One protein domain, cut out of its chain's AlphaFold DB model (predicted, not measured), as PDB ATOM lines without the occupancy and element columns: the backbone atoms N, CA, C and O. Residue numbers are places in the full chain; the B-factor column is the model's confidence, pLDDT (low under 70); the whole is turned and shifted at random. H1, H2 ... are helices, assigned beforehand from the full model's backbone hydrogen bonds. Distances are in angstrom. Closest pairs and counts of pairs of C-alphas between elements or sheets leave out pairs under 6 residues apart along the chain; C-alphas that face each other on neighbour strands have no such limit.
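This is residues 16 to 55 of the 175 residues of the protein "DNA-directed RNA polymerase III subunit RPC9" of Cyclophora tenuis (UniProt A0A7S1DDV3). A splayed helical hairpin: H1 runs out, a loop turns the backbone round, and H2 folds back, touching H1 around Met 19 and Leu 49. The two helices spread toward the loop, where residues 27 to 41 stick out free. The printed part has 40 residues, with H1 then H2 and no named strand: all helix. It is only just compact, close to loose, with a radius of gyration of the C-alphas of 10.5 A, and elongated, spanning 31 by 18 by 12 A.

H1, residues 16 to 30, and H2, residues 39 to 54, form a hairpin and touch, the closest C-alphas being those of Met 19 and Leu 49, 6.2 A apart. They run opposite ways at a steep tilt of 45 degrees. Every O i to N i+4 pair is within hydrogen-bond range in H2, and 10 of 11 in H1.

H1 is 21.2 A long from C-alpha 16 at (12.495, -18.802, 89.543). H2 is 22.7 A long, ending at C-alpha 54 at (7.402, -19.511, 100.208).

The two C-alphas farthest apart, those of Thr 34 and Ser 55, are 31.3 A apart. The printed part has no cut, and the link is short. Residues 31 to 36 have pLDDT under 70.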
ATOM      1  N   LEU A  16      13.554 -19.464  90.301       91.38
ATOM      2  CA  LEU A  16      12.495 -18.802  89.543       91.38
ATOM      3  C   LEU A  16      12.131 -19.585  88.272       91.38
ATOM      4  O   LEU A  16      10.966 -19.905  88.063       91.38
ATOM      5  N   GLU A  17      13.131 -19.980  87.483       91.12
ATOM      6  CA  GLU A  17      12.945 -20.771  86.257       91.12
ATOM      7  C   GLU A  17      12.347 -22.147  86.569       91.12
ATOM      8  O   GLU A  17      11.429 -22.619  85.896       91.12
ATOM      9  N   LEU A  18      12.834 -22.784  87.640       93.25
ATOM     10  CA  LEU A  18      12.289 -24.050  88.114       93.25
ATOM     11  C   LEU A  18      10.822 -23.901  88.537       93.25
ATOM     12  O   LEU A  18      10.007 -24.779  88.248       93.25
ATOM     13  N   MET A  19      10.475 -22.803  89.212       93.19
ATOM     14  CA  MET A  19       9.104 -22.516  89.623       93.19
ATOM     15  C   MET A  19       8.184 -22.376  88.405       93.19
ATOM     16  O   MET A  19       7.167 -23.066  88.345       93.19
ATOM     17  N   GLU A  20       8.558 -21.558  87.419       91.44
ATOM     18  CA  GLU A  20       7.802 -21.377  86.172       91.44
ATOM     19  C   GLU A  20       7.605 -22.708  85.436       91.44
ATOM     20  O   GLU A  20       6.478 -23.079  85.093       91.44
ATOM     21  N   MET A  21       8.675 -23.496  85.298       93.00
ATOM     22  CA  MET A  21       8.631 -24.810  84.655       93.00
ATOM     23  C   MET A  21       7.680 -25.783  85.371       93.00
ATOM     24  O   MET A  21       6.920 -26.519  84.727       93.00
ATOM     25  N   LEU A  22       7.701 -25.808  86.707       93.00
ATOM     26  CA  LEU A  22       6.805 -26.650  87.500       93.00
ATOM     27  C   LEU A  22       5.348 -26.206  87.362       93.00
ATOM     28  O   LEU A  22       4.467 -27.058  87.205       93.00
ATOM     29  N   GLU A  23       5.083 -24.900  87.373       92.69
ATOM     30  CA  GLU A  23       3.736 -24.370  87.177       92.69
ATOM     31  C   GLU A  23       3.166 -24.729  85.807       92.69
ATOM     32  O   GLU A  23       2.030 -25.199  85.720       92.69
ATOM     33  N   GLU A  24       3.942 -24.546  84.740       92.38
ATOM     34  CA  GLU A  24       3.539 -24.917  83.383       92.38
ATOM     35  C   GLU A  24       3.245 -26.415  83.276       92.38
ATOM     36  O   GLU A  24       2.204 -26.824  82.746       92.38
ATOM     37  N   SER A  25       4.124 -27.247  83.838       90.12
ATOM     38  CA  SER A  25       3.972 -28.701  83.857       90.12
ATOM     39  C   SER A  25       2.693 -29.127  84.587       90.12
ATOM     40  O   SER A  25       1.930 -29.961  84.086       90.12
ATOM     41  N   ILE A  26       2.403 -28.552  85.760       88.62
ATOM     42  CA  ILE A  26       1.182 -28.832  86.532       88.62
ATOM     43  C   ILE A  26      -0.065 -28.363  85.771       88.62
ATOM     44  O   ILE A  26      -0.948 -29.189  85.517       88.62
ATOM     45  N   LYS A  27      -0.103 -27.108  85.302       88.81
ATOM     46  CA  LYS A  27      -1.228 -26.535  84.534       88.81
ATOM     47  C   LYS A  27      -1.559 -27.366  83.289       88.81
ATOM     48  O   LYS A  27      -2.724 -27.653  83.013       88.81
ATOM     49  N   ALA A  28      -0.547 -27.857  82.569       87.06
ATOM     50  CA  ALA A  28      -0.730 -28.709  81.388       87.06
ATOM     51  C   ALA A  28      -1.423 -30.061  81.682       87.06
ATOM     52  O   ALA A  28      -1.885 -30.751  80.759       87.06
ATOM     53  N   ARG A  29      -1.485 -30.471  82.956       83.75
ATOM     54  CA  ARG A  29      -2.058 -31.744  83.419       83.75
ATOM     55  C   ARG A  29      -3.402 -31.581  84.128       83.75
ATOM     56  O   ARG A  29      -4.190 -32.522  84.078       83.75
ATOM     57  N   GLU A  30      -3.717 -30.410  84.683       75.00
ATOM     58  CA  GLU A  30      -4.966 -30.142  85.427       75.00
ATOM     59  C   GLU A  30      -6.260 -30.395  84.620       75.00
ATOM     60  O   GLU A  30      -7.308 -30.691  85.194       75.00
ATOM     61  N   GLY A  31      -6.198 -30.394  83.283       65.81
ATOM     62  CA  GLY A  31      -7.330 -30.735  82.406       65.81
ATOM     63  C   GLY A  31      -7.457 -32.218  82.025       65.81
ATOM     64  O   GLY A  31      -8.493 -32.646  81.512       65.81
ATOM     65  N   LYS A  32      -6.428 -33.038  82.261       65.75
ATOM     66  CA  LYS A  32      -6.386 -34.454  81.867       65.75
ATOM     67  C   LYS A  32      -6.707 -35.303  83.093       65.75
ATOM     68  O   LYS A  32      -5.810 -35.870  83.707       65.75
ATOM     69  N   ARG A  33      -7.994 -35.362  83.465       54.78
ATOM     70  CA  ARG A  33      -8.532 -36.119  84.620       54.78
ATOM     71  C   ARG A  33      -8.426 -37.640  84.449       54.78
ATOM     72  O   ARG A  33      -9.415 -38.366  84.515       54.78
ATOM     73  N   THR A  34      -7.219 -38.141  84.251       60.19
ATOM     74  CA  THR A  34      -6.892 -39.550  84.422       60.19
ATOM     75  C   THR A  34      -6.153 -39.665  85.742       60.19
ATOM     76  O   THR A  34      -5.237 -38.892  86.006       60.19
ATOM     77  N   TYR A  35      -6.546 -40.624  86.576       63.50
ATOM     78  CA  TYR A  35      -5.837 -40.954  87.811       63.50
ATOM     79  C   TYR A  35      -4.329 -41.066  87.534       63.50
ATOM     80  O   TYR A  35      -3.904 -41.925  86.751       63.50
ATOM     81  N   SER A  36      -3.533 -40.161  88.112       68.94
ATOM     82  CA  SER A  36      -2.103 -40.105  87.826       68.94
ATOM     83  C   SER A  36      -1.428 -41.387  88.293       68.94
ATOM     84  O   SER A  36      -1.488 -41.772  89.462       68.94
ATOM     85  N   LYS A  37      -0.760 -42.064  87.357       78.25
ATOM     86  CA  LYS A  37       0.043 -43.258  87.651       78.25
ATOM     87  C   LYS A  37       1.317 -42.914  88.435       78.25
ATOM     88  O   LYS A  37       1.963 -43.821  88.946       78.25
ATOM     89  N   LEU A  38       1.673 -41.629  88.536       86.06
ATOM     90  CA  LEU A  38       2.935 -41.134  89.085       86.06
ATOM     91  C   LEU A  38       2.707 -40.266  90.330       86.06
ATOM     92  O   LEU A  38       3.183 -39.138  90.407       86.06
ATOM     93  N   LYS A  39       2.010 -40.811  91.333       86.25
ATOM     94  CA  LYS A  39       1.666 -40.084  92.570       86.25
ATOM     95  C   LYS A  39       2.864 -39.450  93.278       86.25
ATOM     96  O   LYS A  39       2.758 -38.331  93.759       86.25
ATOM     97  N   ASN A  40       3.996 -40.156  93.333       91.06
ATOM     98  CA  ASN A  40       5.197 -39.646  93.997       91.06
ATOM     99  C   ASN A  40       5.756 -38.418  93.275       91.06
ATOM    100  O   ASN A  40       6.171 -37.473  93.931       91.06
ATOM    101  N   ARG A  41       5.733 -38.413  91.935       90.12
ATOM    102  CA  ARG A  41       6.157 -37.254  91.147       90.12
ATOM    103  C   ARG A  41       5.252 -36.064  91.440       90.12
ATOM    104  O   ARG A  41       5.764 -35.010  91.781       90.12
ATOM    105  N   ASP A  42       3.938 -36.253  91.353       88.44
ATOM    106  CA  ASP A  42       2.985 -35.156  91.553       88.44
ATOM    107  C   ASP A  42       3.083 -34.578  92.973       88.44
ATOM    108  O   ASP A  42       2.984 -33.369  93.163       88.44
ATOM    109  N   TRP A  43       3.333 -35.434  93.972       90.50
ATOM    110  CA  TRP A  43       3.587 -35.001  95.344       90.50
ATOM    111  C   TRP A  43       4.880 -34.185  95.464       90.50
ATOM    112  O   TRP A  43       4.851 -33.113  96.064       90.50
ATOM    113  N   ILE A  44       5.989 -34.650  94.868       94.25
ATOM    114  CA  ILE A  44       7.267 -33.918  94.868       94.25
ATOM    115  C   ILE A  44       7.102 -32.571  94.166       94.25
ATOM    116  O   ILE A  44       7.458 -31.554  94.741       94.25
ATOM    117  N   GLU A  45       6.533 -32.545  92.959       92.56
ATOM    118  CA  GLU A  45       6.320 -31.311  92.192       92.56
ATOM    119  C   GLU A  45       5.469 -30.309  92.982       92.56
ATOM    120  O   GLU A  45       5.832 -29.140  93.070       92.56
ATOM    121  N   SER A  46       4.387 -30.771  93.622       90.50
ATOM    122  CA  SER A  46       3.535 -29.910  94.453       90.50
ATOM    123  C   SER A  46       4.286 -29.364  95.670       90.50
ATOM    124  O   SER A  46       4.178 -28.179  95.967       90.50
ATOM    125  N   LYS A  47       5.074 -30.201  96.360       94.75
ATOM    126  CA  LYS A  47       5.840 -29.786  97.545       94.75
ATOM    127  C   LYS A  47       7.015 -28.874  97.224       94.75
ATOM    128  O   LYS A  47       7.268 -27.936  97.973       94.75
ATOM    129  N   VAL A  48       7.708 -29.120  96.119       95.56
ATOM    130  CA  VAL A  48       8.767 -28.229  95.640       95.56
ATOM    131  C   VAL A  48       8.166 -26.887  95.238       95.56
ATOM    132  O   VAL A  48       8.692 -25.857  95.641       95.56
ATOM    133  N   LEU A  49       7.034 -26.877  94.528       94.06
ATOM    134  CA  LEU A  49       6.357 -25.636  94.163       94.06
ATOM    135  C   LEU A  49       5.895 -24.840  95.396       94.06
ATOM    136  O   LEU A  49       6.084 -23.630  95.442       94.06
ATOM    137  N   GLU A  50       5.331 -25.512  96.401       94.00
ATOM    138  CA  GLU A  50       4.949 -24.906  97.687       94.00
ATOM    139  C   GLU A  50       6.154 -24.251  98.379       94.00
ATOM    140  O   GLU A  50       6.082 -23.091  98.782       94.00
ATOM    141  N   TYR A  51       7.291 -24.953  98.441       94.75
ATOM    142  CA  TYR A  51       8.530 -24.405  98.995       94.75
ATOM    143  C   TYR A  51       9.028 -23.188  98.206       94.75
ATOM    144  O   TYR A  51       9.312 -22.149  98.801       94.75
ATOM    145  N   LEU A  52       9.096 -23.282  96.875       93.38
ATOM    146  CA  LEU A  52       9.581 -22.193  96.022       93.38
ATOM    147  C   LEU A  52       8.721 -20.934  96.177       93.38
ATOM    148  O   LEU A  52       9.274 -19.845  96.323       93.38
ATOM    149  N   LYS A  53       7.394 -21.086  96.267       91.00
ATOM    150  CA  LYS A  53       6.457 -19.977  96.516       91.00
ATOM    151  C   LYS A  53       6.650 -19.304  97.872       91.00
ATOM    152  O   LYS A  53       6.428 -18.106  97.988       91.00
ATOM    153  N   SER A  54       7.077 -20.058  98.884       90.56
ATOM    154  CA  SER A  54       7.402 -19.511 100.208       90.56
ATOM    155  C   SER A  54       8.785 -18.849 100.283       90.56
ATOM    156  O   SER A  54       9.101 -18.178 101.265       90.56
ATOM    157  N   SER A  55       9.632 -19.056  99.273       89.81
ATOM    158  CA  SER A  55      11.002 -18.551  99.259       89.81
ATOM    159  C   SER A  55      11.087 -17.119  98.719       89.81
ATOM    160  O   SER A  55      10.205 -16.654  97.999       89.81
TER     161      SER A  55